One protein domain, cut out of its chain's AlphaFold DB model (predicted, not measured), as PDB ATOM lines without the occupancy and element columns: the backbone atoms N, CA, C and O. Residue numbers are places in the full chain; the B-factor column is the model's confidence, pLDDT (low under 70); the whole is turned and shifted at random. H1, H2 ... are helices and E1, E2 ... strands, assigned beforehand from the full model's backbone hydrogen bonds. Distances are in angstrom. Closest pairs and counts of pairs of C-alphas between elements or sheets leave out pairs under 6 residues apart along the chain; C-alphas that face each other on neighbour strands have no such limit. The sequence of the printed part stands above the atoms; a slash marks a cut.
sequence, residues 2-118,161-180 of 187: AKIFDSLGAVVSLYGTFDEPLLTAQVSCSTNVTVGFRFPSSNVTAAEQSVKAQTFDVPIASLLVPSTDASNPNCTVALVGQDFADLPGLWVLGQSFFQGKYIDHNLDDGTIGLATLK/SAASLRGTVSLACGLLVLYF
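AT A GLANCE: This is residues 2 to 118 and 161 to 180 of the 187 residues of the protein "Peptidase A1 domain-containing protein" of Cladophialophora psammophila CBS 110553 (UniProt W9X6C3). Two strand-built lobes lie at opposite ends of a longer axis, bridged by the hairpin E3 and E4 with the short helices H2 and H3 beside its E4 strand: at one end is the strongly twisted sheet E1, E2, E6, E5 with H1 over it, at the other the smaller sheet E7, E8, E9. A second small hairpin, E10 and E11, turns off from E9, and residues 91 to 92 pair with E11. The printed part has 137 residues, with three named helices and 11 named strands in the order H1 E1 E2 E3 E4 H2 E5 E6 H3 E7 E8 E9 E10 E11, and its four sheets are antiparallel. The class is mostly strand. The whole is only just compact, close to loose, with a radius of gyration of the C-alphas of 17.0 A and spans of 54 by 38 by 32 A.

IN THESE COORDINATES: Find C-alpha 2 at (130.588, 122.093, 158.711); there H1, residues 2 to 7, begins and runs 9.0 A. Next come E1, residues 11 to 16, 16.7 A long, and E2, residues 21 to 28, 23.6 A. E3, residues 34 to 39, spans 15.8 A, and E4, residues 54 to 59, spans 16.3 A. H2, residues 60 to 63, 5.1 A, leads into E5, residues 64 to 66, 6.3 A. E6, residues 74 to 81, begins at C-alpha 74 (137.927, 106.110, 152.372), bends by 67 degrees at residue 78 and measures 18.6 A. H3, residues 95 to 98, is 5.2 A long. Then look for E7, residues 101 to 106, 15.9 A, and E8, residues 111 to 116, 16.9 A. Past the cut are E9, residues 162 to 166, 13.7 A, E10, residues 169 to 172, 9.5 A, and E11, residues 175 to 178, 9.6 A, whose last C-alpha is at (112.758, 121.992, 149.078).

HOW THE PARTS SIT: Start with the sheet E1, E2, E6, E5, whose edge strands are E1 and E5. In the hairpin E1 and E2 you find N 13 and O 24 at 2.9 A; E2 and E6 have N 23 and O 81 at 2.8 A; in the hairpin E5 and E6, N 65 and O 76 are 2.8 A apart. H1 is on this sheet, over E2, at a height over the sheet of 8.9 A, and runs along the strands at 3 degrees to E2 on the local plane. The closest C-alphas of H2 and E6 are those of Leu 63 and Ala 78, 4.9 A. H2 and H3 are close but not clearly touching, with the C-alphas of Ser 62 and Ser 96 closest at 6.0 A. In the hairpin E3 and E4, N 37 and O 56 are 2.9 A apart. The closest C-alphas of E4 and H3 are those of Val 58 and Phe 97, 6.2 A; those of E4 and E9 are Gln 54 and Ala 163, also 6.2 A. The hairpin E7 and E8 has N 104 and O 113 at 2.9 A, and E8 and E9 have N 114 and O 163 at 2.8 A. E9 runs on into E10 across a break of 2 residues, at 87 degrees; in the hairpin E10 and E11, N 175 and O 172 are 2.9 A apart. Every O i to N i+4 pair of H1 is within hydrogen-bond range; H2 and H3 are too short for one.

THE WHOLE: The farthest C-alphas are those of Ala 47 and Ala 70, 56.9 A apart. Residues 119 to 160 are not printed, and C-alphas 118 and 161 are 10.2 A apart across the cut. The links E3 to E4 and E6 to H3 are long. Mean pLDDT of the printed part is 75.7; it is under 70 at residue 2, residues 16 to 20, 42 to 52 and 161 to 180.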
ATOM      1  N   ALA A   2     129.540 123.005 158.206       62.69
ATOM      2  CA  ALA A   2     130.588 122.093 158.711       62.69
ATOM      3  C   ALA A   2     130.173 121.117 159.841       62.69
ATOM      4  O   ALA A   2     130.595 119.966 159.834       62.69
ATOM      5  N   LYS A   3     129.267 121.528 160.742       75.56
ATOM      6  CA  LYS A   3     128.865 120.729 161.917       75.56
ATOM      7  C   LYS A   3     128.319 119.331 161.592       75.56
ATOM      8  O   LYS A   3     128.474 118.425 162.405       75.56
ATOM      9  N   ILE A   4     127.667 119.150 160.437       76.38
ATOM     10  CA  ILE A   4     127.158 117.824 160.050       76.38
ATOM     11  C   ILE A   4     128.314 116.871 159.734       76.38
ATOM     12  O   ILE A   4     128.279 115.715 160.137       76.38
ATOM     13  N   PHE A   5     129.374 117.368 159.100       81.19
ATOM     14  CA  PHE A   5     130.538 116.572 158.731       81.19
ATOM     15  C   PHE A   5     131.423 116.242 159.937       81.19
ATOM     16  O   PHE A   5     131.905 115.114 160.036       81.19
ATOM     17  N   ASP A   6     131.526 117.162 160.903       80.19
ATOM     18  CA  ASP A   6     132.211 116.910 162.177       80.19
ATOM     19  C   ASP A   6     131.576 115.721 162.921       80.19
ATOM     20  O   ASP A   6     132.274 114.844 163.430       80.19
ATOM     21  N   SER A   7     130.238 115.639 162.920       79.31
ATOM     22  CA  SER A   7     129.497 114.550 163.574       79.31
ATOM     23  C   SER A   7     129.663 113.183 162.897       79.31
ATOM     24  O   SER A   7     129.474 112.151 163.537       79.31
ATOM     25  N   LEU A   8     130.051 113.170 161.619       80.12
ATOM     26  CA  LEU A   8     130.319 111.956 160.845       80.12
ATOM     27  C   LEU A   8     131.763 111.454 161.021       80.12
ATOM     28  O   LEU A   8     132.110 110.412 160.465       80.12
ATOM     29  N   GLY A   9     132.609 112.195 161.752       82.31
ATOM     30  CA  GLY A   9     134.052 111.947 161.799       82.31
ATOM     31  C   GLY A   9     134.701 112.094 160.421       82.31
ATOM     32  O   GLY A   9     135.647 111.373 160.104       82.31
ATOM     33  N   ALA A  10     134.140 112.961 159.575       86.31
ATOM     34  CA  ALA A  10     134.549 113.072 158.190       86.31
ATOM     35  C   ALA A  10     135.757 113.994 158.017       86.31
ATOM     36  O   ALA A  10     135.877 115.030 158.668       86.31
ATOM     37  N   VAL A  11     136.621 113.645 157.067       86.75
ATOM     38  CA  VAL A  11     137.657 114.547 156.567       86.75
ATOM     39  C   VAL A  11     137.026 115.425 155.498       86.75
ATOM     40  O   VAL A  11     136.568 114.933 154.466       86.75
ATOM     41  N   VAL A  12     136.983 116.726 155.758       87.56
ATOM     42  CA  VAL A  12     136.313 117.700 154.900       87.56
ATOM     43  C   VAL A  12     137.310 118.344 153.942       87.56
ATOM     44  O   VAL A  12     138.410 118.722 154.338       87.56
ATOM     45  N   SER A  13     136.926 118.475 152.673       86.19
ATOM     46  CA  SER A  13     137.714 119.146 151.635       86.19
ATOM     47  C   SER A  13     136.898 120.257 150.985       86.19
ATOM     48  O   SER A  13     135.738 120.058 150.619       86.19
ATOM     49  N   LEU A  14     137.527 121.422 150.840       83.44
ATOM     50  CA  LEU A  14     136.984 122.592 150.159       83.44
ATOM     51  C   LEU A  14     137.531 122.637 148.735       83.44
ATOM     52  O   LEU A  14     138.745 122.664 148.538       83.44
ATOM     53  N   TYR A  15     136.636 122.691 147.757       77.38
ATOM     54  CA  TYR A  15     136.983 122.935 146.365       77.38
ATOM     55  C   TYR A  15     136.491 124.327 145.980       77.38
ATOM     56  O   TYR A  15     135.308 124.635 146.112       77.38
ATOM     57  N   GLY A  16     137.402 125.184 145.518       67.38
ATOM     58  CA  GLY A  16     137.024 126.478 144.963       67.38
ATOM     59  C   GLY A  16     136.299 126.267 143.639       67.38
ATOM     60  O   GLY A  16     136.902 125.769 142.689       67.38
ATOM     61  N   THR A  17     135.020 126.628 143.575       64.38
ATOM     62  CA  THR A  17     134.333 126.842 142.296       64.38
ATOM     63  C   THR A  17     134.262 128.344 142.020       64.38
ATOM     64  O   THR A  17     134.538 129.142 142.913       64.38
ATOM     65  N   PHE A  18     133.980 128.738 140.776       55.81
ATOM     66  CA  PHE A  18     134.041 130.142 140.345       55.81
ATOM     67  C   PHE A  18     133.056 131.068 141.078       55.81
ATOM     68  O   PHE A  18     133.302 132.271 141.096       55.81
ATOM     69  N   ASP A  19     132.014 130.512 141.703       63.62
ATOM     70  CA  ASP A  19     130.965 131.288 142.369       63.62
ATOM     71  C   ASP A  19     130.995 131.144 143.901       63.62
ATOM     72  O   ASP A  19     130.938 132.155 144.584       63.62
ATOM     73  N   GLU A  20     131.156 129.933 144.461       69.31
ATOM     74  CA  GLU A  20     131.228 129.703 145.921       69.31
ATOM     75  C   GLU A  20     132.035 128.424 146.268       69.31
ATOM     76  O   GLU A  20     132.140 127.502 145.445       69.31
ATOM     77  N   PRO A  21     132.637 128.310 147.467       79.62
ATOM     78  CA  PRO A  21     133.380 127.119 147.859       79.62
ATOM     79  C   PRO A  21     132.445 125.924 148.082       79.62
ATOM     80  O   PRO A  21     131.486 125.980 148.850       79.62
ATOM     81  N   LEU A  22     132.776 124.806 147.438       84.38
ATOM     82  CA  LEU A  22     132.048 123.551 147.543       84.38
ATOM     83  C   LEU A  22     132.698 122.662 148.605       84.38
ATOM     84  O   LEU A  22     133.896 122.370 148.558       84.38
ATOM     85  N   LEU A  23     131.895 122.223 149.569       87.19
ATOM     86  CA  LEU A  23     132.315 121.390 150.685       87.19
ATOM     87  C   LEU A  23     131.999 119.924 150.391       87.19
ATOM     88  O   LEU A  23     130.838 119.552 150.225       87.19
ATOM     89  N   THR A  24     133.028 119.082 150.368       87.38
ATOM     90  CA  THR A  24     132.898 117.620 150.259       87.38
ATOM     91  C   THR A  24     133.470 116.943 151.494       87.38
ATOM     92  O   THR A  24     134.252 117.543 152.235       87.38
ATOM     93  N   ALA A  25     133.109 115.682 151.708       89.81
ATOM     94  CA  ALA A  25     133.560 114.928 152.862       89.81
ATOM     95  C   ALA A  25     133.913 113.484 152.505       89.81
ATOM     96  O   ALA A  25     133.246 112.850 151.686       89.81
ATOM     97  N   GLN A  26     134.946 112.962 153.161       90.81
ATOM     98  CA  GLN A  26     135.341 111.559 153.108       90.81
ATOM     99  C   GLN A  26     135.221 110.922 154.492       90.81
ATOM    100  O   GLN A  26     135.554 111.541 155.501       90.81
ATOM    101  N   VAL A  27     134.762 109.675 154.542       91.50
ATOM    102  CA  VAL A  27     134.601 108.880 155.770       91.50
ATOM    103  C   VAL A  27     135.117 107.462 155.548       91.50
ATOM    104  O   VAL A  27     135.269 107.020 154.409       91.50
ATOM    105  N   SER A  28     135.337 106.708 156.626       90.88
ATOM    106  CA  SER A  28     135.581 105.267 156.500       90.88
ATOM    107  C   SER A  28     134.401 104.584 155.805       90.88
ATOM    108  O   SER A  28     133.253 104.787 156.197       90.88
ATOM    109  N   CYS A  29     134.669 103.712 154.832       89.31
ATOM    110  CA  CYS A  29     133.629 102.933 154.157       89.31
ATOM    111  C   CYS A  29     132.859 101.981 155.090       89.31
ATOM    112  O   CYS A  29     131.765 101.540 154.751       89.31
ATOM    113  N   SER A  30     133.410 101.665 156.266       89.12
ATOM    114  CA  SER A  30     132.768 100.811 157.270       89.12
ATOM    115  C   SER A  30     131.923 101.588 158.287       89.12
ATOM    116  O   SER A  30     131.516 101.017 159.300       89.12
ATOM    117  N   THR A  31     131.715 102.894 158.088       88.12
ATOM    118  CA  THR A  31     130.937 103.707 159.027       88.12
ATOM    119  C   THR A  31     129.460 103.301 159.016       88.12
ATOM    120  O   THR A  31     128.866 103.068 157.963       88.12
ATOM    121  N   ASN A  32     128.862 103.205 160.203       86.44
ATOM    122  CA  ASN A  32     127.469 102.809 160.389       86.44
ATOM    123  C   ASN A  32     126.730 103.895 161.172       86.44
ATOM    124  O   ASN A  32     126.435 103.751 162.357       86.44
ATOM    125  N   VAL A  33     126.507 105.020 160.501       88.88
ATOM    126  CA  VAL A  33     125.762 106.164 161.029       88.88
ATOM    127  C   VAL A  33     124.581 106.480 160.116       88.88
ATOM    128  O   VAL A  33     124.558 106.099 158.943       88.88
ATOM    129  N   THR A  34     123.573 107.162 160.647       89.00
ATOM    130  CA  THR A  34     122.402 107.611 159.890       89.00
ATOM    131  C   THR A  34     122.330 109.130 159.895       89.00
ATOM    132  O   THR A  34     122.689 109.787 160.872       89.00
ATOM    133  N   VAL A  35     121.849 109.696 158.792       87.00
ATOM    134  CA  VAL A  35     121.496 111.113 158.694       87.00
ATOM    135  C   VAL A  35     119.976 111.210 158.707       87.00
ATOM    136  O   VAL A  35     119.308 110.642 157.843       87.00
ATOM    137  N   GLY A  36     119.429 111.902 159.704       88.50
ATOM    138  CA  GLY A  36     117.988 112.079 159.864       88.50
ATOM    139  C   GLY A  36     117.505 113.406 159.285       88.50
ATOM    140  O   GLY A  36     117.969 114.468 159.695       88.50
ATOM    141  N   PHE A  37     116.523 113.357 158.385       87.69
ATOM    142  CA  PHE A  37     115.812 114.541 157.896       87.69
ATOM    143  C   PHE A  37     114.481 114.672 158.629       87.69
ATOM    144  O   PHE A  37     113.607 113.813 158.505       87.69
ATOM    145  N   ARG A  38     114.332 115.737 159.419       87.38
ATOM    146  CA  ARG A  38     113.141 115.969 160.238       87.38
ATOM    147  C   ARG A  38     112.220 116.982 159.573       87.38
ATOM    148  O   ARG A  38     112.598 118.134 159.391       87.38
ATOM    149  N   PHE A  39     110.999 116.555 159.279       85.19
ATOM    150  CA  PHE A  39     109.981 117.365 158.621       85.19
ATOM    151  C   PHE A  39     108.824 117.659 159.582       85.19
ATOM    152  O   PHE A  39     108.344 116.735 160.249       85.19
ATOM    153  N   PRO A  40     108.364 118.919 159.686       78.88
ATOM    154  CA  PRO A  40     107.141 119.236 160.414       78.88
ATOM    155  C   PRO A  40     105.921 118.624 159.708       78.88
ATOM    156  O   PRO A  40     105.921 118.467 158.490       78.88
ATOM    157  N   SER A  41     104.872 118.287 160.459       73.69
ATOM    158  CA  SER A  41     103.579 117.956 159.855       73.69
ATOM    159  C   SER A  41     102.877 119.222 159.360       73.69
ATOM    160  O   SER A  41     103.097 120.307 159.883       73.69
ATOM    161  N   SER A  42     101.981 119.092 158.388       66.19
ATOM    162  CA  SER A  42     101.240 120.195 157.762       66.19
ATOM    163  C   SER A  42     100.234 120.899 158.680       66.19
ATOM    164  O   SER A  42      99.642 121.896 158.276       66.19
ATOM    165  N   ASN A  43     100.072 120.429 159.919       55.88
ATOM    166  CA  ASN A  43      99.136 120.968 160.901       55.88
ATOM    167  C   ASN A  43      99.845 121.884 161.919       55.88
ATOM    168  O   ASN A  43      99.696 121.723 163.127       55.88
ATOM    169  N   VAL A  44     100.674 122.815 161.432       50.06
ATOM    170  CA  VAL A  44     101.305 123.853 162.265       50.06
ATOM    171  C   VAL A  44     100.429 125.103 162.241       50.06
ATOM    172  O   VAL A  44     100.700 126.061 161.522       50.06
ATOM    173  N   THR A  45      99.350 125.115 163.018       45.97
ATOM    174  CA  THR A  45      98.770 126.389 163.453       45.97
ATOM    175  C   THR A  45      99.642 126.919 164.585       45.97
ATOM    176  O   THR A  45      99.945 126.204 165.536       45.97
ATOM    177  N   ALA A  46     100.054 128.187 164.503       46.50
ATOM    178  CA  ALA A  46     100.928 128.852 165.479       46.50
ATOM    179  C   ALA A  46     100.370 128.910 166.926       46.50
ATOM    180  O   ALA A  46     100.980 129.528 167.793       46.50
ATOM    181  N   ALA A  47      99.219 128.284 167.189       50.81
ATOM    182  CA  ALA A  47      98.489 128.318 168.448       50.81
ATOM    183  C   ALA A  47      98.436 126.969 169.201       50.81
ATOM    184  O   ALA A  47      98.064 126.981 170.371       50.81
ATOM    185  N   GLU A  48      98.826 125.827 168.610       46.75
ATOM    186  CA  GLU A  48      98.735 124.520 169.292       46.75
ATOM    187  C   GLU A  48     100.089 123.795 169.397       46.75
ATOM    188  O   GLU A  48     100.777 123.502 168.423       46.75
ATOM    189  N   GLN A  49     100.482 123.512 170.641       49.09
ATOM    190  CA  GLN A  49     101.818 123.100 171.090       49.09
ATOM    191  C   GLN A  49     102.195 121.633 170.788       49.09
ATOM    192  O   GLN A  49     102.862 120.989 171.596       49.09
ATOM    193  N   SER A  50     101.820 121.064 169.641       49.59
ATOM    194  CA  SER A  50     102.312 119.726 169.276       49.59
ATOM    195  C   SER A  50     102.480 119.555 167.772       49.59
ATOM    196  O   SER A  50     101.695 118.901 167.087       49.59
ATOM    197  N   VAL A  51     103.561 120.133 167.245       56.56
ATOM    198  CA  VAL A  51     104.023 119.818 165.892       56.56
ATOM    199  C   VAL A  51     104.564 118.391 165.901       56.56
ATOM    200  O   VAL A  51     105.689 118.133 166.341       56.56
ATOM    201  N   LYS A  52     103.763 117.441 165.410       69.56
ATOM    202  CA  LYS A  52     104.198 116.055 165.209       69.56
ATOM    203  C   LYS A  52     105.154 115.999 164.019       69.56
ATOM    204  O   LYS A  52     104.757 115.736 162.891       69.56
ATOM    205  N   ALA A  53     106.424 116.280 164.279       79.44
ATOM    206  CA  ALA A  53     107.473 116.151 163.283       79.44
ATOM    207  C   ALA A  53     107.848 114.677 163.076       79.44
ATOM    208  O   ALA A  53     107.937 113.908 164.035       79.44
ATOM    209  N   GLN A  54     108.110 114.308 161.828       84.00
ATOM    210  CA  GLN A  54     108.567 112.977 161.445       84.00
ATOM    211  C   GLN A  54     110.024 113.066 160.988       84.00
ATOM    212  O   GLN A  54     110.364 113.905 160.155       84.00
ATOM    213  N   THR A  55     110.877 112.196 161.525       87.94
ATOM    214  CA  THR A  55     112.250 112.021 161.041       87.94
ATOM    215  C   THR A  55     112.296 110.874 160.038       87.94
ATOM    216  O   THR A  55     111.727 109.811 160.284       87.94
ATOM    217  N   PHE A  56     112.974 111.095 158.916       88.25
ATOM    218  CA  PHE A  56     113.299 110.074 157.931       88.25
ATOM    219  C   PHE A  56     114.806 109.863 157.936       88.25
ATOM    220  O   PHE A  56     115.567 110.742 157.532       88.25
ATOM    221  N   ASP A  57     115.214 108.689 158.398       88.81
ATOM    222  CA  ASP A  57     116.619 108.315 158.461       88.81
ATOM    223  C   ASP A  57     117.108 107.787 157.111       88.81
ATOM    224  O   ASP A  57     116.437 106.995 156.435       88.81
ATOM    225  N   VAL A  58     118.304 108.233 156.735       87.94
ATOM    226  CA  VAL A  58     119.069 107.752 155.588       87.94
ATOM    227  C   VAL A  58     120.352 107.121 156.124       87.94
ATOM    228  O   VAL A  58     121.164 107.823 156.734       87.94
ATOM    229  N   PRO A  59     120.563 105.808 155.932       88.56
ATOM    230  CA  PRO A  59     121.841 105.183 156.233       88.56
ATOM    231  C   PRO A  59     122.946 105.855 155.427       88.56
ATOM    232  O   PRO A  59     122.831 105.994 154.209       88.56
ATOM    233  N   ILE A  60     124.041 106.234 156.085       88.00
ATOM    234  CA  ILE A  60     125.180 106.855 155.403       88.00
ATOM    235  C   ILE A  60     125.735 105.946 154.305       88.00
ATOM    236  O   ILE A  60     126.163 106.450 153.279       88.00
ATOM    237  N   ALA A  61     125.639 104.621 154.472       87.00
ATOM    238  CA  ALA A  61     126.035 103.626 153.479       87.00
ATOM    239  C   ALA A  61     125.353 103.838 152.112       87.00
ATOM    240  O   ALA A  61     125.979 103.610 151.084       87.00
ATOM    241  N   SER A  62     124.112 104.343 152.084       87.56
ATOM    242  CA  SER A  62     123.387 104.699 150.851       87.56
ATOM    243  C   SER A  62     123.904 105.981 150.178       87.56
ATOM    244  O   SER A  62     123.489 106.315 149.067       87.56
ATOM    245  N   LEU A  63     124.782 106.717 150.860       88.44
ATOM    246  CA  LEU A  63     125.441 107.937 150.401       88.44
ATOM    247  C   LEU A  63     126.937 107.719 150.138       88.44
ATOM    248  O   LEU A  63     127.606 108.658 149.725       88.44
ATOM    249  N   LEU A  64     127.496 106.533 150.388       90.00
ATOM    250  CA  LEU A  64     128.928 106.304 150.209       90.00
ATOM    251  C   LEU A  64     129.256 105.942 148.764       90.00
ATOM    252  O   LEU A  64     128.695 105.010 148.192       90.00
ATOM    253  N   VAL A  65     130.236 106.647 148.211       89.44
ATOM    254  CA  VAL A  65     130.875 106.326 146.938       89.44
ATOM    255  C   VAL A  65     132.295 105.848 147.246       89.44
ATOM    256  O   VAL A  65     133.114 106.652 147.706       89.44
ATOM    257  N   PRO A  66     132.603 104.554 147.044       88.50
ATOM    258  CA  PRO A  66     133.949 104.036 147.249       88.50
ATOM    259  C   PRO A  66     134.968 104.774 146.384       88.50
ATOM    260  O   PRO A  66     134.729 105.019 145.201       88.50
ATOM    261  N   SER A  67     136.112 105.111 146.978       85.12
ATOM    262  CA  SER A  67     137.262 105.593 146.221       85.12
ATOM    263  C   SER A  67     137.744 104.509 145.254       85.12
ATOM    264  O   SER A  67     137.790 103.325 145.593       85.12
ATOM    265  N   THR A  68     138.116 104.912 144.041       82.31
ATOM    266  CA  THR A  68     138.801 104.039 143.075       82.31
ATOM    267  C   THR A  68     140.311 103.988 143.310       82.31
ATOM    268  O   THR A  68     141.000 103.168 142.704       82.31
ATOM    269  N   ASP A  69     140.832 104.847 144.188       80.19
ATOM    270  CA  ASP A  69     142.239 104.901 144.562       80.19
ATOM    271  C   ASP A  69     142.530 103.908 145.692       80.19
ATOM    272  O   ASP A  69     142.113 104.098 146.834       80.19
ATOM    273  N   ALA A  70     143.294 102.860 145.377       72.38
ATOM    274  CA  ALA A  70     143.694 101.827 146.332       72.38
ATOM    275  C   ALA A  70     144.552 102.356 147.499       72.38
ATOM    276  O   ALA A  70     144.672 101.678 148.519       72.38
ATOM    277  N   SER A  71     145.149 103.547 147.369       77.69
ATOM    278  CA  SER A  71     145.924 104.193 148.435       77.69
ATOM    279  C   SER A  71     145.061 104.981 149.429       77.69
ATOM    280  O   SER A  71     145.513 105.259 150.540       77.69
ATOM    281  N   ASN A  72     143.804 105.276 149.073       75.12
ATOM    282  CA  ASN A  72     142.838 105.941 149.938       75.12
ATOM    283  C   ASN A  72     141.576 105.072 150.088       75.12
ATOM    284  O   ASN A  72     140.649 105.194 149.285       75.12
ATOM    285  N   PRO A  73     141.499 104.220 151.126       83.19
ATOM    286  CA  PRO A  73     140.369 103.316 151.335       83.19
ATOM    287  C   PRO A  73     139.099 104.026 151.842       83.19
ATOM    288  O   PRO A  73     138.136 103.356 152.213       83.19
ATOM    289  N   ASN A  74     139.089 105.360 151.917       90.19
ATOM    290  CA  ASN A  74     137.927 106.110 152.372       90.19
ATOM    291  C   ASN A  74     136.875 106.240 151.267       90.19
ATOM    292  O   ASN A  74     137.161 106.272 150.070       90.19
ATOM    293  N   CYS A  75     135.626 106.353 151.697       91.94
ATOM    294  CA  CYS A  75     134.488 106.598 150.835       91.94
ATOM    295  C   CYS A  75     134.191 108.097 150.803       91.94
ATOM    296  O   CYS A  75     134.187 108.763 151.840       91.94
ATOM    297  N   THR A  76     133.887 108.620 149.619       90.69
ATOM    298  CA  THR A  76     133.336 109.971 149.486       90.69
ATOM    299  C   THR A  76     131.861 109.932 149.862       90.69
ATOM    300  O   THR A  76     131.125 109.056 149.409       90.69
ATOM    301  N   VAL A  77     131.420 110.869 150.696       90.00
ATOM    302  CA  VAL A  77     130.005 111.017 151.036       90.00
ATOM    303  C   VAL A  77     129.326 111.823 149.931       90.00
ATOM    304  O   VAL A  77     129.749 112.935 149.624       90.00
ATOM    305  N   ALA A  78     128.234 111.303 149.375       87.38
ATOM    306  CA  ALA A  78     127.329 111.984 148.451       87.38
ATOM    307  C   ALA A  78     126.461 113.037 149.176       87.38
ATOM    308  O   ALA A  78     125.248 113.120 148.991       87.38
ATOM    309  N   LEU A  79     127.098 113.820 150.043       85.94
ATOM    310  CA  LEU A  79     126.561 114.987 150.714       85.94
ATOM    311  C   LEU A  79     127.524 116.129 150.420       85.94
ATOM    312  O   LEU A  79     128.687 116.095 150.823       85.94
ATOM    313  N   VAL A  80     127.020 117.127 149.709       85.50
ATOM    314  CA  VAL A  80     127.790 118.296 149.300       85.50
ATOM    315  C   VAL A  80     127.203 119.514 149.983       85.50
ATOM    316  O   VAL A  80     125.983 119.662 150.059       85.50
ATOM    317  N   GLY A  81     128.080 120.364 150.505       84.19
ATOM    318  CA  GLY A  81     127.694 121.643 151.065       84.19
ATOM    319  C   GLY A  81     128.043 122.794 150.136       84.19
ATOM    320  O   GLY A  81     129.184 122.899 149.697       84.19
ATOM    321  N   GLN A  82     127.074 123.657 149.869       84.25
ATOM    322  CA  GLN A  82     127.272 124.924 149.178       84.25
ATOM    323  C   GLN A  82     126.309 125.937 149.787       84.25
ATOM    324  O   GLN A  82     125.132 125.628 149.988       84.25
ATOM    325  N   ASP A  83     126.818 127.125 150.100       81.94
ATOM    326  CA  ASP A  83     125.984 128.223 150.566       81.94
ATOM    327  C   ASP A  83     125.452 128.990 149.347       81.94
ATOM    328  O   ASP A  83     126.199 129.345 148.439       81.94
ATOM    329  N   PHE A  84     124.138 129.217 149.314       81.31
ATOM    330  CA  PHE A  84     123.470 130.011 148.284       81.31
ATOM    331  C   PHE A  84     122.967 131.301 148.928       81.31
ATOM    332  O   PHE A  84     122.040 131.257 149.741       81.31
ATOM    333  N   ALA A  85     123.573 132.439 148.578       82.38
ATOM    334  CA  ALA A  85     123.261 133.735 149.189       82.38
ATOM    335  C   ALA A  85     121.771 134.104 149.072       82.38
ATOM    336  O   ALA A  85     121.174 134.582 150.036       82.38
ATOM    337  N   ASP A  86     121.159 133.807 147.924       85.00
ATOM    338  CA  ASP A  86     119.751 134.116 147.657       85.00
ATOM    339  C   ASP A  86     118.773 133.154 148.354       85.00
ATOM    340  O   ASP A  86     117.584 133.449 148.473       85.00
ATOM    341  N   LEU A  87     119.251 131.987 148.802       80.81
ATOM    342  CA  LEU A  87     118.428 130.877 149.292       80.81
ATOM    343  C   LEU A  87     119.051 130.236 150.546       80.81
ATOM    344  O   LEU A  87     119.421 129.053 150.536       80.81
ATOM    345  N   PRO A  88     119.174 130.997 151.650       80.81
ATOM    346  CA  PRO A  88     119.799 130.501 152.865       80.81
ATOM    347  C   PRO A  88     119.016 129.316 153.441       80.81
ATOM    348  O   PRO A  88     117.795 129.356 153.582       80.81
ATOM    349  N   GLY A  89     119.736 128.254 153.807       79.88
ATOM    350  CA  GLY A  89     119.143 127.055 154.406       79.88
ATOM    351  C   GLY A  89     118.494 126.090 153.410       79.88
ATOM    352  O   GLY A  89     117.789 125.175 153.838       79.88
ATOM    353  N   LEU A  90     118.731 126.267 152.106       84.94
ATOM    354  CA  LEU A  90     118.262 125.331 151.095       84.94
ATOM    355  C   LEU A  90     118.884 123.937 151.279       84.94
ATOM    356  O   LEU A  90     120.101 123.787 151.359       84.94
ATOM    357  N   TRP A  91     118.031 122.910 151.262       85.44
ATOM    358  CA  TRP A  91     118.442 121.513 151.160       85.44
ATOM    359  C   TRP A  91     117.920 120.915 149.861       85.44
ATOM    360  O   TRP A  91     116.721 120.938 149.577       85.44
ATOM    361  N   VAL A  92     118.830 120.330 149.091       87.31
ATOM    362  CA  VAL A  92     118.487 119.540 147.910       87.31
ATOM    363  C   VAL A  92     118.592 118.071 148.283       87.31
ATOM    364  O   VAL A  92     119.652 117.594 148.685       87.31
ATOM    365  N   LEU A  93     117.479 117.352 148.163       87.44
ATOM    366  CA  LEU A  93     117.430 115.924 148.455       87.44
ATOM    367  C   LEU A  93     117.516 115.149 147.146       87.44
ATOM    368  O   LEU A  93     116.699 115.331 146.246       87.44
ATOM    369  N   GLY A  94     118.540 114.307 147.040       85.94
ATOM    370  CA  GLY A  94     118.787 113.482 145.864       85.94
ATOM    371  C   GLY A  94     118.171 112.087 145.960       85.94
ATOM    372  O   GLY A  94     117.532 111.711 146.943       85.94
ATOM    373  N   GLN A  95     118.446 111.280 144.936       83.69
ATOM    374  CA  GLN A  95     117.977 109.897 144.811       83.69
ATOM    375  C   GLN A  95     118.208 109.051 146.075       83.69
ATOM    376  O   GLN A  95     117.321 108.292 146.462       83.69
ATOM    377  N   SER A  96     119.359 109.192 146.738       83.81
ATOM    378  CA  SER A  96     119.686 108.413 147.939       83.81
ATOM    379  C   SER A  96     118.724 108.648 149.108       83.81
ATOM    380  O   SER A  96     118.496 107.733 149.892       83.81
ATOM    381  N   PHE A  97     118.115 109.835 149.216       86.50
ATOM    382  CA  PHE A  97     117.075 110.094 150.218       86.50
ATOM    383  C   PHE A  97     115.751 109.403 149.850       86.50
ATOM    384  O   PHE A  97     115.076 108.835 150.711       86.50
ATOM    385  N   PHE A  98     115.386 109.419 148.565       86.62
ATOM    386  CA  PHE A  98     114.116 108.867 148.079       86.62
ATOM    387  C   PHE A  98     114.102 107.340 147.972       86.62
ATOM    388  O   PHE A  98     113.039 106.740 147.796       86.62
ATOM    389  N   GLN A  99     115.252 106.681 148.108       85.69
ATOM    390  CA  GLN A  99     115.312 105.228 148.113       85.69
ATOM    391  C   GLN A  99     114.460 104.652 149.260       85.69
ATOM    392  O   GLN A  99     114.631 104.981 150.437       85.69
ATOM    393  N   GLY A 100     113.505 103.788 148.909       86.06
ATOM    394  CA  GLY A 100     112.575 103.207 149.878       86.06
ATOM    395  C   GLY A 100     111.535 104.197 150.416       86.06
ATOM    396  O   GLY A 100     110.930 103.922 151.453       86.06
ATOM    397  N   LYS A 101     111.320 105.339 149.751       87.25
ATOM    398  CA  LYS A 101     110.282 106.318 150.088       87.25
ATOM    399  C   LYS A 101     109.295 106.483 148.931       87.25
ATOM    400  O   LYS A 101     109.674 106.458 147.766       87.25
ATOM    401  N   TYR A 102     108.023 106.646 149.273       88.06
ATOM    402  CA  TYR A 102     106.976 107.120 148.380       88.06
ATOM    403  C   TYR A 102     106.816 108.625 148.572       88.06
ATOM    404  O   TYR A 102     106.840 109.104 149.711       88.06
ATOM    405  N   ILE A 103     106.646 109.344 147.465       89.56
ATOM    406  CA  ILE A 103     106.434 110.788 147.448       89.56
ATOM    407  C   ILE A 103     105.125 111.050 146.717       89.56
ATOM    408  O   ILE A 103     104.976 110.657 145.560       89.56
ATOM    409  N   ASP A 104     104.205 111.725 147.389       88.25
ATOM    410  CA  ASP A 104     102.955 112.201 146.814       88.25
ATOM    411  C   ASP A 104     103.031 113.713 146.616       88.25
ATOM    412  O   ASP A 104     103.336 114.441 147.562       88.25
ATOM    413  N   HIS A 105     102.774 114.184 145.399       88.31
ATOM    414  CA  HIS A 105     102.738 115.611 145.094       88.31
ATOM    415  C   HIS A 105     101.281 116.034 144.956       88.31
ATOM    416  O   HIS A 105     100.671 115.856 143.903       88.31
ATOM    417  N   ASN A 106     100.730 116.612 146.016       83.44
ATOM    418  CA  ASN A 106      99.402 117.194 145.977       83.44
ATOM    419  C   ASN A 106      99.534 118.662 145.554       83.44
ATOM    420  O   ASN A 106      99.811 119.545 146.370       83.44
ATOM    421  N   LEU A 107      99.385 118.890 144.248       87.44
ATOM    422  CA  LEU A 107      99.508 120.212 143.634       87.44
ATOM    423  C   LEU A 107      98.365 121.149 144.033       87.44
ATOM    424  O   LEU A 107      98.600 122.349 144.154       87.44
ATOM    425  N   ASP A 108      97.172 120.606 144.280       83.00
ATOM    426  CA  ASP A 108      95.986 121.387 144.639       83.00
ATOM    427  C   ASP A 108      96.161 122.060 146.008       83.00
ATOM    428  O   ASP A 108      95.856 123.241 146.172       83.00
ATOM    429  N   ASP A 109      96.737 121.336 146.974       79.25
ATOM    430  CA  ASP A 109      96.996 121.854 148.323       79.25
ATOM    431  C   ASP A 109      98.417 122.414 148.509       79.25
ATOM    432  O   ASP A 109      98.763 122.872 149.605       79.25
ATOM    433  N   GLY A 110      99.265 122.344 147.476       80.00
ATOM    434  CA  GLY A 110     100.680 122.713 147.563       80.00
ATOM    435  C   GLY A 110     101.428 121.910 148.631       80.00
ATOM    436  O   GLY A 110     102.201 122.477 149.413       80.00
ATOM    437  N   THR A 111     101.152 120.602 148.718       82.50
ATOM    438  CA  THR A 111     101.750 119.724 149.729       82.50
ATOM    439  C   THR A 111     102.526 118.554 149.158       82.50
ATOM    440  O   THR A 111     102.241 118.050 148.073       82.50
ATOM    441  N   ILE A 112     103.511 118.105 149.936       84.25
ATOM    442  CA  ILE A 112     104.245 116.869 149.675       84.25
ATOM    443  C   ILE A 112     103.930 115.869 150.778       84.25
ATOM    444  O   ILE A 112     104.154 116.154 151.957       84.25
ATOM    445  N   GLY A 113     103.444 114.695 150.386       86.50
ATOM    446  CA  GLY A 113     103.353 113.514 151.233       86.50
ATOM    447  C   GLY A 113     104.632 112.683 151.139       86.50
ATOM    448  O   GLY A 113     105.088 112.376 150.043       86.50
ATOM    449  N   LEU A 114     105.204 112.290 152.273       87.38
ATOM    450  CA  LEU A 114     106.341 111.371 152.352       87.38
ATOM    451  C   LEU A 114     105.949 110.148 153.171       87.38
ATOM    452  O   LEU A 114     105.491 110.296 154.305       87.38
ATOM    453  N   ALA A 115     106.180 108.952 152.632       86.31
ATOM    454  CA  ALA A 115     105.968 107.701 153.353       86.31
ATOM    455  C   ALA A 115     107.106 106.705 153.121       86.31
ATOM    456  O   ALA A 115     107.672 106.634 152.034       86.31
ATOM    457  N   THR A 116     107.436 105.900 154.129       86.38
ATOM    458  CA  THR A 116     108.361 104.773 153.936       86.38
ATOM    459  C   THR A 116     107.653 103.660 153.170       86.38
ATOM    460  O   THR A 116     106.579 103.213 153.572       86.38
ATOM    461  N   LEU A 117     108.255 103.203 152.070       84.69
ATOM    462  CA  LEU A 117     107.757 102.052 151.327       84.69
ATOM    463  C   LEU A 117     107.858 100.807 152.202       84.69
ATOM    464  O   LEU A 117     108.873 100.566 152.857       84.69
ATOM    465  N   LYS A 118     106.810  99.985 152.183       79.88
ATOM    466  CA  LYS A 118     106.874  98.661 152.792       79.88
ATOM    467  C   LYS A 118     107.960  97.877 152.062       79.88
ATOM    468  O   LYS A 118     107.889  97.743 150.842       79.88
ATOM    469  N   SER A 161     104.564 105.346 158.534       50.09
ATOM    470  CA  SER A 161     105.101 106.666 158.828       50.09
ATOM    471  C   SER A 161     104.798 107.565 157.642       50.09
ATOM    472  O   SER A 161     105.309 107.300 156.556       50.09
ATOM    473  N   ALA A 162     103.939 108.563 157.844       49.94
ATOM    474  CA  ALA A 162     103.509 109.505 156.821       49.94
ATOM    475  C   ALA A 162     103.659 110.939 157.343       49.94
ATOM    476  O   ALA A 162     103.134 111.275 158.407       49.94
ATOM    477  N   ALA A 163     104.343 111.784 156.576       56.66
ATOM    478  CA  ALA A 163     104.441 113.218 156.823       56.66
ATOM    479  C   ALA A 163     103.845 113.983 155.639       56.66
ATOM    480  O   ALA A 163     103.999 113.563 154.499       56.66
ATOM    481  N   SER A 164     103.182 115.102 155.914       50.38
ATOM    482  CA  SER A 164     102.697 116.042 154.904       50.38
ATOM    483  C   SER A 164     103.342 117.393 155.178       50.38
ATOM    484  O   SER A 164     103.346 117.842 156.322       50.38
ATOM    485  N   LEU A 165     103.911 118.012 154.151       54.25
ATOM    486  CA  LEU A 165     104.616 119.291 154.217       54.25
ATOM    487  C   LEU A 165     103.870 120.324 153.386       54.25
ATOM    488  O   LEU A 165     103.450 120.005 152.281       54.25
ATOM    489  N   ARG A 166     103.740 121.553 153.891       47.09
ATOM    490  CA  ARG A 166     103.231 122.714 153.143       47.09
ATOM    491  C   ARG A 166     104.402 123.635 152.808       47.09
ATOM    492  O   ARG A 166     105.121 124.036 153.721       47.09
ATOM    493  N   GLY A 167     104.600 123.953 151.530       52.03
ATOM    494  CA  GLY A 167     105.686 124.827 151.081       52.03
ATOM    495  C   GLY A 167     105.728 125.001 149.563       52.03
ATOM    496  O   GLY A 167     105.099 124.251 148.822       52.03
ATOM    497  N   THR A 168     106.467 126.003 149.091       46.28
ATOM    498  CA  THR A 168     106.622 126.280 147.658       46.28
ATOM    499  C   THR A 168     107.573 125.257 147.037       46.28
ATOM    500  O   THR A 168     108.768 125.246 147.332       46.28
ATOM    501  N   VAL A 169     107.047 124.385 146.177       43.31
ATOM    502  CA  VAL A 169     107.830 123.372 145.454       43.31
ATOM    503  C   VAL A 169     108.228 123.944 144.098       43.31
ATOM    504  O   VAL A 169     107.365 124.236 143.274       43.31
ATOM    505  N   SER A 170     109.530 124.108 143.853       46.31
ATOM    506  CA  SER A 170     110.042 124.442 142.519       46.31
ATOM    507  C   SER A 170     110.590 123.186 141.856       46.31
ATOM    508  O   SER A 170     111.582 122.614 142.306       46.31
ATOM    509  N   LEU A 171     109.926 122.754 140.784       36.94
ATOM    510  CA  LEU A 171     110.329 121.610 139.978       36.94
ATOM    511  C   LEU A 171     111.220 122.107 138.828       36.94
ATOM    512  O   LEU A 171     110.734 122.426 137.745       36.94
ATOM    513  N   ALA A 172     112.531 122.211 139.055       35.44
ATOM    514  CA  ALA A 172     113.475 122.327 137.946       35.44
ATOM    515  C   ALA A 172     113.673 120.920 137.368       35.44
ATOM    516  O   ALA A 172     113.878 119.974 138.125       35.44
ATOM    517  N   CYS A 173     113.541 120.759 136.050       27.11
ATOM    518  CA  CYS A 173     113.536 119.462 135.363       27.11
ATOM    519  C   CYS A 173     114.756 118.602 135.779       27.11
ATOM    520  O   CYS A 173     115.862 118.817 135.291       27.11
ATOM    521  N   GLY A 174     114.564 117.675 136.728       35.34
ATOM    522  CA  GLY A 174     115.596 116.775 137.266       35.34
ATOM    523  C   GLY A 174     116.000 116.959 138.741       35.34
ATOM    524  O   GLY A 174     116.645 116.062 139.279       35.34
ATOM    525  N   LEU A 175     115.617 118.048 139.425       39.50
ATOM    526  CA  LEU A 175     116.031 118.330 140.811       39.50
ATOM    527  C   LEU A 175     114.833 118.774 141.671       39.50
ATOM    528  O   LEU A 175     114.214 119.802 141.393       39.50
ATOM    529  N   LEU A 176     114.512 118.022 142.733       46.78
ATOM    530  CA  LEU A 176     113.545 118.468 143.741       46.78
ATOM    531  C   LEU A 176     114.254 119.398 144.732       46.78
ATOM    532  O   LEU A 176     115.134 118.973 145.482       46.78
ATOM    533  N   VAL A 177     113.845 120.663 144.740       49.09
ATOM    534  CA  VAL A 177     114.399 121.703 145.609       49.09
ATOM    535  C   VAL A 177     113.358 122.035 146.680       49.09
ATOM    536  O   VAL A 177     112.281 122.539 146.359       49.09
ATOM    537  N   LEU A 178     113.649 121.713 147.947       51.53
ATOM    538  CA  LEU A 178     112.758 121.992 149.078       51.53
ATOM    539  C   LEU A 178     113.241 123.229 149.841       51.53
ATOM    540  O   LEU A 178     114.305 123.212 150.460       51.53
ATOM    541  N   TYR A 179     112.428 124.284 149.832       43.38
ATOM    542  CA  TYR A 179     112.680 125.502 150.598       43.38
ATOM    543  C   TYR A 179     112.005 125.428 151.964       43.38
ATOM    544  O   TYR A 179     110.779 125.432 152.065       43.38
ATOM    545  N   PHE A 180     112.811 125.403 153.025       44.38
ATOM    546  CA  PHE A 180     112.329 125.566 154.392       44.38
ATOM    547  C   PHE A 180     112.800 126.912 154.927       44.38
ATOM    548  O   PHE A 180     113.951 127.071 155.324       44.38
TER     549      PHE A 180